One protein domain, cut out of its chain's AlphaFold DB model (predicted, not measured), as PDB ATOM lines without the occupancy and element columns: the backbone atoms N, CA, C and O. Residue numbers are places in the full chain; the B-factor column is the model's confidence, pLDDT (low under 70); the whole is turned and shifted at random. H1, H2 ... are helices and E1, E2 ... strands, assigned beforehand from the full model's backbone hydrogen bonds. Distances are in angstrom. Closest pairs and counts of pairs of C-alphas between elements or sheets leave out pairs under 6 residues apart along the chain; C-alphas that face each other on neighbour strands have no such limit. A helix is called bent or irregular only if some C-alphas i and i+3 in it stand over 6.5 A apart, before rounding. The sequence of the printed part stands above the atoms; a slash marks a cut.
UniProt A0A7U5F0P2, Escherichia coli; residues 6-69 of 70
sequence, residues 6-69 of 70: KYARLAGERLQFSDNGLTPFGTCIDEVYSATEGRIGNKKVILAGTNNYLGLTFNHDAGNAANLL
ATOM      1  N   LYS A   6      44.111   4.535 -11.215       93.81
ATOM      2  CA  LYS A   6      43.050   3.936 -12.041       93.81
ATOM      3  C   LYS A   6      42.991   4.487 -13.474       93.81
ATOM      4  O   LYS A   6      42.407   3.851 -14.346       93.81
ATOM      5  N   TYR A   7      43.581   5.658 -13.725       95.38
ATOM      6  CA  TYR A   7      43.611   6.298 -15.040       95.38
ATOM      7  C   TYR A   7      44.888   6.000 -15.830       95.38
ATOM      8  O   TYR A   7      44.967   6.403 -16.988       95.38
ATOM      9  N   ALA A   8      45.860   5.276 -15.261       93.88
ATOM     10  CA  ALA A   8      47.133   4.984 -15.926       93.88
ATOM     11  C   ALA A   8      46.938   4.328 -17.306       93.88
ATOM     12  O   ALA A   8      47.598   4.708 -18.273       93.88
ATOM     13  N   ARG A   9      45.959   3.418 -17.431       94.06
ATOM     14  CA  ARG A   9      45.579   2.807 -18.715       94.06
ATOM     15  C   ARG A   9      45.089   3.846 -19.732       94.06
ATOM     16  O   ARG A   9      45.576   3.868 -20.855       94.06
ATOM     17  N   LEU A  10      44.165   4.727 -19.333       92.69
ATOM     18  CA  LEU A  10      43.612   5.765 -20.217       92.69
ATOM     19  C   LEU A  10      44.676   6.789 -20.635       92.69
ATOM     20  O   LEU A  10      44.668   7.260 -21.770       92.69
ATOM     21  N   ALA A  11      45.604   7.126 -19.735       90.56
ATOM     22  CA  ALA A  11      46.733   7.994 -20.050       90.56
ATOM     23  C   ALA A  11      47.646   7.359 -21.112       90.56
ATOM     24  O   ALA A  11      48.018   8.031 -22.072       90.56
ATOM     25  N   GLY A  12      47.942   6.059 -20.982       90.12
ATOM     26  CA  GLY A  12      48.705   5.304 -21.979       90.12
ATOM     27  C   GLY A  12      48.014   5.242 -23.344       90.12
ATOM     28  O   GLY A  12      48.650   5.497 -24.362       90.12
ATOM     29  N   GLU A  13      46.704   4.982 -23.369       89.94
ATOM     30  CA  GLU A  13      45.904   4.953 -24.604       89.94
ATOM     31  C   GLU A  13      45.865   6.319 -25.299       89.94
ATOM     32  O   GLU A  13      46.046   6.396 -26.510       89.94
ATOM     33  N   ARG A  14      45.709   7.416 -24.547       87.38
ATOM     34  CA  ARG A  14      45.720   8.778 -25.107       87.38
ATOM     35  C   ARG A  14      47.035   9.109 -25.819       87.38
ATOM     36  O   ARG A  14      47.008   9.769 -26.858       87.38
ATOM     37  N   LEU A  15      48.173   8.669 -25.279       85.00
ATOM     38  CA  LEU A  15      49.481   8.918 -25.893       85.00
ATOM     39  C   LEU A  15      49.585   8.293 -27.292       85.00
ATOM     40  O   LEU A  15      50.167   8.914 -28.174       85.00
ATOM     41  N   GLN A  16      48.933   7.149 -27.536       84.19
ATOM     42  CA  GLN A  16      48.904   6.507 -28.861       84.19
ATOM     43  C   GLN A  16      48.220   7.372 -29.938       84.19
ATOM     44  O   GLN A  16      48.505   7.227 -31.122       84.19
ATOM     45  N   PHE A  17      47.338   8.299 -29.547       80.81
ATOM     46  CA  PHE A  17      46.653   9.221 -30.464       80.81
ATOM     47  C   PHE A  17      47.395  10.551 -30.674       80.81
ATOM     48  O   PHE A  17      46.894  11.421 -31.386       80.81
ATOM     49  N   SER A  18      48.559  10.744 -30.046       71.69
ATOM     50  CA  SER A  18      49.271  12.034 -30.043       71.69
ATOM     51  C   SER A  18      50.333  12.169 -31.148       71.69
ATOM     52  O   SER A  18      50.812  13.274 -31.391       71.69
ATOM     53  N   ASP A  19      50.672  11.082 -31.848       65.69
ATOM     54  CA  ASP A  19      51.870  10.988 -32.706       65.69
ATOM     55  C   ASP A  19      51.802  11.790 -34.024       65.69
ATOM     56  O   ASP A  19      52.825  12.082 -34.634       65.69
ATOM     57  N   ASN A  20      50.609  12.211 -34.462       64.25
ATOM     58  CA  ASN A  20      50.404  12.833 -35.782       64.25
ATOM     59  C   ASN A  20      50.078  14.343 -35.739       64.25
ATOM     60  O   ASN A  20      49.637  14.909 -36.742       64.25
ATOM     61  N   GLY A  21      50.239  15.007 -34.588       66.44
ATOM     62  CA  GLY A  21      50.010  16.455 -34.416       66.44
ATOM     63  C   GLY A  21      48.540  16.913 -34.435       66.44
ATOM     64  O   GLY A  21      48.230  17.999 -33.957       66.44
ATOM     65  N   LEU A  22      47.619  16.080 -34.923       67.62
ATOM     66  CA  LEU A  22      46.172  16.265 -34.816       67.62
ATOM     67  C   LEU A  22      45.613  15.200 -33.873       67.62
ATOM     68  O   LEU A  22      45.448  14.041 -34.248       67.62
ATOM     69  N   THR A  23      45.333  15.603 -32.638       81.06
ATOM     70  CA  THR A  23      44.609  14.776 -31.669       81.06
ATOM     71  C   THR A  23      43.109  14.955 -31.897       81.06
ATOM     72  O   THR A  23      42.670  16.094 -32.011       81.06
ATOM     73  N   PRO A  24      42.290  13.889 -31.924       83.50
ATOM     74  CA  PRO A  24      40.831  14.034 -31.959       83.50
ATOM     75  C   PRO A  24      40.279  14.635 -30.656       83.50
ATOM     76  O   PRO A  24      39.145  15.108 -30.609       83.50
ATOM     77  N   PHE A  25      41.074  14.613 -29.583       86.69
ATOM     78  CA  PHE A  25      40.727  15.186 -28.293       86.69
ATOM     79  C   PHE A  25      41.329  16.579 -28.151       86.69
ATOM     80  O   PHE A  25      42.545  16.736 -28.250       86.69
ATOM     81  N   GLY A  26      40.491  17.567 -27.839       85.69
ATOM     82  CA  GLY A  26      40.950  18.929 -27.573       85.69
ATOM     83  C   GLY A  26      41.448  19.672 -28.811       85.69
ATOM     84  O   GLY A  26      42.246  20.593 -28.669       85.69
ATOM     85  N   THR A  27      41.002  19.282 -30.010       89.31
ATOM     86  CA  THR A  27      41.266  20.040 -31.236       89.31
ATOM     87  C   THR A  27      40.793  21.478 -31.067       89.31
ATOM     88  O   THR A  27      39.602  21.724 -30.874       89.31
ATOM     89  N   CYS A  28      41.725  22.424 -31.149       91.25
ATOM     90  CA  CYS A  28      41.408  23.844 -31.121       91.25
ATOM     91  C   CYS A  28      40.917  24.292 -32.501       91.25
ATOM     92  O   CYS A  28      41.556  23.996 -33.512       91.25
ATOM     93  N   ILE A  29      39.792  25.006 -32.537       94.62
ATOM     94  CA  ILE A  29      39.372  25.780 -33.706       94.62
ATOM     95  C   ILE A  29      39.908  27.193 -33.479       94.62
ATOM     96  O   ILE A  29      39.389  27.914 -32.632       94.62
ATOM     97  N   ASP A  30      40.972  27.558 -34.190       95.44
ATOM     98  CA  ASP A  30      41.698  28.810 -33.962       95.44
ATOM     99  C   ASP A  30      40.904  30.033 -34.431       95.44
ATOM    100  O   ASP A  30      40.940  31.087 -33.801       95.44
ATOM    101  N   GLU A  31      40.183  29.889 -35.543       97.62
ATOM    102  CA  GLU A  31      39.304  30.912 -36.109       97.62
ATOM    103  C   GLU A  31      38.034  30.256 -36.656       97.62
ATOM    104  O   GLU A  31      38.080  29.165 -37.234       97.62
ATOM    105  N   VAL A  32      36.897  30.939 -36.511       96.94
ATOM    106  CA  VAL A  32      35.608  30.529 -37.080       96.94
ATOM    107  C   VAL A  32      35.198  31.575 -38.109       96.94
ATOM    108  O   VAL A  32      34.996  32.737 -37.763       96.94
ATOM    109  N   TYR A  33      35.101  31.174 -39.374       97.25
ATOM    110  CA  TYR A  33      34.814  32.081 -40.491       97.25
ATOM    111  C   TYR A  33      33.327  32.138 -40.831       97.25
ATOM    112  O   TYR A  33      32.827  33.166 -41.279       97.25
ATOM    113  N   SER A  34      32.625  31.023 -40.647       96.69
ATOM    114  CA  SER A  34      31.189  30.903 -40.878       96.69
ATOM    115  C   SER A  34      30.614  29.757 -40.044       96.69
ATOM    116  O   SER A  34      31.332  29.067 -39.319       96.69
ATOM    117  N   ALA A  35      29.309  29.504 -40.178       96.62
ATOM    118  CA  ALA A  35      28.655  28.364 -39.542       96.62
ATOM    119  C   ALA A  35      29.276  27.002 -39.921       96.62
ATOM    120  O   ALA A  35      29.116  26.042 -39.169       96.62
ATOM    121  N   THR A  36      29.965  26.918 -41.065       97.25
ATOM    122  CA  THR A  36      30.476  25.668 -41.644       97.25
ATOM    123  C   THR A  36      31.959  25.712 -42.002       97.25
ATOM    124  O   THR A  36      32.488  24.700 -42.452       97.25
ATOM    125  N   GLU A  37      32.660  26.828 -41.794       97.94
ATOM    126  CA  GLU A  37      34.086  26.963 -42.105       97.94
ATOM    127  C   GLU A  37      34.869  27.575 -40.940       97.94
ATOM    128  O   GLU A  37      34.425  28.517 -40.285       97.94
ATOM    129  N   GLY A  38      36.083  27.073 -40.726       97.12
ATOM    130  CA  GLY A  38      37.016  27.595 -39.731       97.12
ATOM    131  C   GLY A  38      38.458  27.219 -40.046       97.12
ATOM    132  O   GLY A  38      38.763  26.736 -41.143       97.12
ATOM    133  N   ARG A  39      39.350  27.424 -39.079       96.62
ATOM    134  CA  ARG A  39      40.773  27.093 -39.183       96.62
ATOM    135  C   ARG A  39      41.241  26.255 -37.999       96.62
ATOM    136  O   ARG A  39      40.906  26.548 -36.858       96.62
ATOM    137  N   ILE A  40      42.032  25.228 -38.300       93.44
ATOM    138  CA  ILE A  40      42.741  24.398 -37.320       93.44
ATOM    139  C   ILE A  40      44.217  24.372 -37.728       93.44
ATOM    140  O   ILE A  40      44.563  23.904 -38.821       93.44
ATOM    141  N   GLY A  41      45.093  24.901 -36.879       91.44
ATOM    142  CA  GLY A  41      46.480  25.192 -37.223       91.44
ATOM    143  C   GLY A  41      46.547  26.076 -38.470       91.44
ATOM    144  O   GLY A  41      45.894  27.110 -38.561       91.44
ATOM    145  N   ASN A  42      47.275  25.634 -39.491       92.38
ATOM    146  CA  ASN A  42      47.421  26.392 -40.740       92.38
ATOM    147  C   ASN A  42      46.427  25.958 -41.833       92.38
ATOM    148  O   ASN A  42      46.617  26.284 -43.002       92.38
ATOM    149  N   LYS A  43      45.395  25.176 -41.488       93.56
ATOM    150  CA  LYS A  43      44.462  24.593 -42.461       93.56
ATOM    151  C   LYS A  43      43.073  25.203 -42.323       93.56
ATOM    152  O   LYS A  43      42.480  25.135 -41.248       93.56
ATOM    153  N   LYS A  44      42.531  25.723 -43.430       97.50
ATOM    154  CA  LYS A  44      41.096  26.007 -43.555       97.50
ATOM    155  C   LYS A  44      40.340  24.678 -43.658       97.50
ATOM    156  O   LYS A  44      40.742  23.802 -44.421       97.50
ATOM    157  N   VAL A  45      39.275  24.524 -42.878       96.50
ATOM    158  CA  VAL A  45      38.522  23.269 -42.742       96.50
ATOM    159  C   VAL A  45      37.016  23.509 -42.798       96.50
ATOM    160  O   VAL A  45      36.535  24.583 -42.434       96.50
ATOM    161  N   ILE A  46      36.277  22.476 -43.209       97.75
ATOM    162  CA  ILE A  46      34.819  22.414 -43.070       97.75
ATOM    163  C   ILE A  46      34.478  21.914 -41.661       97.75
ATOM    164  O   ILE A  46      34.984  20.886 -41.210       97.75
ATOM    165  N   LEU A  47      33.593  22.629 -40.976       96.81
ATOM    166  CA  LEU A  47      33.112  22.323 -39.634       96.81
ATOM    167  C   LEU A  47      31.888  21.399 -39.703       96.81
ATOM    168  O   LEU A  47      30.748  21.846 -39.634       96.81
ATOM    169  N   ALA A  48      32.132  20.092 -39.818       95.94
ATOM    170  CA  ALA A  48      31.081  19.067 -39.894       95.94
ATOM    171  C   ALA A  48      30.796  18.339 -38.559       95.94
ATOM    172  O   ALA A  48      30.004  17.404 -38.525       95.94
ATOM    173  N   GLY A  49      31.448  18.743 -37.463       93.94
ATOM    174  CA  GLY A  49      31.324  18.121 -36.134       93.94
ATOM    175  C   GLY A  49      30.740  19.043 -35.062       93.94
ATOM    176  O   GLY A  49      31.041  18.870 -33.884       93.94
ATOM    177  N   THR A  50      29.981  20.068 -35.458       95.88
ATOM    178  CA  THR A  50      29.386  21.043 -34.530       95.88
ATOM    179  C   THR A  50      27.919  20.718 -34.256       95.88
ATOM    180  O   THR A  50      27.255  20.071 -35.061       95.88
ATOM    181  N   ASN A  51      27.382  21.242 -33.153       96.94
ATOM    182  CA  ASN A  51      25.944  21.191 -32.859       96.94
ATOM    183  C   ASN A  51      25.183  22.390 -33.464       96.94
ATOM    184  O   ASN A  51      24.077  22.714 -33.035       96.94
ATOM    185  N   ASN A  52      25.778  23.094 -34.433       95.81
ATOM    186  CA  ASN A  52      25.199  24.285 -35.051       95.81
ATOM    187  C   ASN A  52      24.230  23.918 -36.187       95.81
ATOM    188  O   ASN A  52      24.416  24.305 -37.338       95.81
ATOM    189  N   TYR A  53      23.193  23.147 -35.865       95.69
ATOM    190  CA  TYR A  53      22.306  22.532 -36.860       95.69
ATOM    191  C   TYR A  53      21.573  23.531 -37.761       95.69
ATOM    192  O   TYR A  53      21.325  23.244 -38.927       95.69
ATOM    193  N   LEU A  54      21.224  24.700 -37.221       95.88
ATOM    194  CA  LEU A  54      20.483  25.742 -37.937       95.88
ATOM    195  C   LEU A  54      21.386  26.873 -38.454       95.88
ATOM    196  O   LEU A  54      20.890  27.838 -39.025       95.88
ATOM    197  N   GLY A  55      22.700  26.798 -38.218       93.31
ATOM    198  CA  GLY A  55      23.640  27.843 -38.630       93.31
ATOM    199  C   GLY A  55      23.480  29.182 -37.896       93.31
ATOM    200  O   GLY A  55      23.993  30.197 -38.360       93.31
ATOM    201  N   LEU A  56      22.772  29.213 -36.763       94.88
ATOM    202  CA  LEU A  56      22.355  30.464 -36.115       94.88
ATOM    203  C   LEU A  56      23.470  31.181 -35.353       94.88
ATOM    204  O   LEU A  56      23.297  32.340 -34.992       94.88
ATOM    205  N   THR A  57      24.625  30.551 -35.142       93.56
ATOM    206  CA  THR A  57      25.766  31.201 -34.471       93.56
ATOM    207  C   THR A  57      26.302  32.428 -35.218       93.56
ATOM    208  O   THR A  57      26.963  33.255 -34.603       93.56
ATOM    209  N   PHE A  58      26.000  32.564 -36.515       91.69
ATOM    210  CA  PHE A  58      26.317  33.740 -37.340       91.69
ATOM    211  C   PHE A  58      25.066  34.531 -37.754       91.69
ATOM    212  O   PHE A  58      25.127  35.374 -38.649       91.69
ATOM    213  N   ASN A  59      23.912  34.261 -37.140       93.75
ATOM    214  CA  ASN A  59      22.699  35.014 -37.424       93.75
ATOM    215  C   ASN A  59      22.844  36.460 -36.914       93.75
ATOM    216  O   ASN A  59      23.141  36.697 -35.742       93.75
ATOM    217  N   HIS A  60      22.619  37.421 -37.809       91.69
ATOM    218  CA  HIS A  60      22.796  38.845 -37.534       91.69
ATOM    219  C   HIS A  60      21.843  39.362 -36.447       91.69
ATOM    220  O   HIS A  60      22.262  40.133 -35.586       91.69
ATOM    221  N   ASP A  61      20.592  38.902 -36.430       90.69
ATOM    222  CA  ASP A  61      19.601  39.347 -35.446       90.69
ATOM    223  C   ASP A  61      19.961  38.858 -34.040       90.69
ATOM    224  O   ASP A  61      19.894  39.626 -33.081       90.69
ATOM    225  N   ALA A  62      20.420  37.608 -33.919       85.50
ATOM    226  CA  ALA A  62      20.904  37.054 -32.655       85.50
ATOM    227  C   ALA A  62      22.129  37.818 -32.118       85.50
ATOM    228  O   ALA A  62      22.187  38.128 -30.927       85.50
ATOM    229  N   GLY A  63      23.081  38.165 -32.992       85.31
ATOM    230  CA  GLY A  63      24.242  38.983 -32.625       85.31
ATOM    231  C   GLY A  63      23.853  40.399 -32.188       85.31
ATOM    232  O   GLY A  63      24.327  40.890 -31.164       85.31
ATOM    233  N   ASN A  64      22.934  41.039 -32.912       89.69
ATOM    234  CA  ASN A  64      22.451  42.377 -32.570       89.69
ATOM    235  C   ASN A  64      21.698  42.400 -31.242       89.69
ATOM    236  O   ASN A  64      21.905  43.311 -30.446       89.69
ATOM    237  N   ALA A  65      20.865  41.393 -30.976       89.19
ATOM    238  CA  ALA A  65      20.157  41.275 -29.707       89.19
ATOM    239  C   ALA A  65      21.122  41.183 -28.513       89.19
ATOM    240  O   ALA A  65      20.875  41.809 -27.485       89.19
ATOM    241  N   ALA A  66      22.235  40.455 -28.654       87.38
ATOM    242  CA  ALA A  66      23.262  40.375 -27.617       87.38
ATOM    243  C   ALA A  66      23.972  41.722 -27.391       87.38
ATOM    244  O   ALA A  66      24.173  42.120 -26.247       87.38
ATOM    245  N   ASN A  67      24.294  42.450 -28.464       88.19
ATOM    246  CA  ASN A  67      24.948  43.759 -28.374       88.19
ATOM    247  C   ASN A  67      24.068  44.842 -27.731       88.19
ATOM    248  O   ASN A  67      24.600  45.808 -27.204       88.19
ATOM    249  N   LEU A  68      22.740  44.695 -27.754       81.50
ATOM    250  CA  LEU A  68      21.816  45.615 -27.078       81.50
ATOM    251  C   LEU A  68      21.815  45.470 -25.544       81.50
ATOM    252  O   LEU A  68      21.223  46.303 -24.861       81.50
ATOM    253  N   LEU A  69      22.421  44.407 -25.004       68.00
ATOM    254  CA  LEU A  69      22.453  44.107 -23.567       68.00
ATOM    255  C   LEU A  69      23.751  44.562 -22.869       68.00
ATOM    256  O   LEU A  69      23.896  44.318 -21.670       68.00
TER     257      LEU A  69
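This is residues 6 to 69 of the 70 residues of a protein of Escherichia coli (UniProt A0A7U5F0P2). This is a drawn-out chain with a helix at each end, H1 and H2, and a small two-stranded hairpin, E1 and E2, between them; long stretches with no named element, residues 17 to 36 and 47 to 59, join the three. Residues 6 to 13 of H1 stick out at one end, and residues 60 to 69, of which 60 to 67 belong to H2, at the other. The printed part has 64 residues, with two named helices and two named strands in the order H1, E1, E2, H2; the sheet is E1 - E2, antiparallel. The class is mixed, helices and strands, with under half of the residues in named elements. The whole is extended, with a radius of gyration of the C-alphas of 16.8 A and spans of 49 by 29 by 19 A.

Find C-alpha 6 at (43.050, 3.936, -12.041); from there H1 runs through residues 6 to 16, 18.0 A long. It is irregular: C-alphas 6 and 9 are 7.2 A apart. Go on to C-alpha 37 at (34.086, 26.963, -42.105), where E1, residues 37 to 40, begins, 10.2 A long. E2, residues 43 to 46, measures 9.9 A. H2, residues 60 to 67, measures 10.6 A and ends with C-alpha 67 at (24.948, 43.759, -28.374).

Look first at the hairpin of E1 and E2, antiparallel at 141 degrees, where C-alphas 39 and 44 face each other at 4.5 A. N 45 and O 38 are within hydrogen-bond range at 2.9 A, as are N 40 and O 43 at 3.0 A. Residues 31 to 32 pair antiparallel with residues 38 to 39 of E1. H1 is apart from E2 and from H2, and E1 is apart from H2. In H2 every O i to N i+4 pair is within hydrogen-bond range; in H1, 5 of 7 are.

The C-alphas farthest apart, those of Arg 9 and Leu 68, are 49.7 A apart. The printed part has no cut. The links H1 to E1 and E2 to H2 are long, and E1 to E2 is tight. Mean pLDDT of the printed part is 89.8; look for values under 70 at residues 19 to 22 and 69.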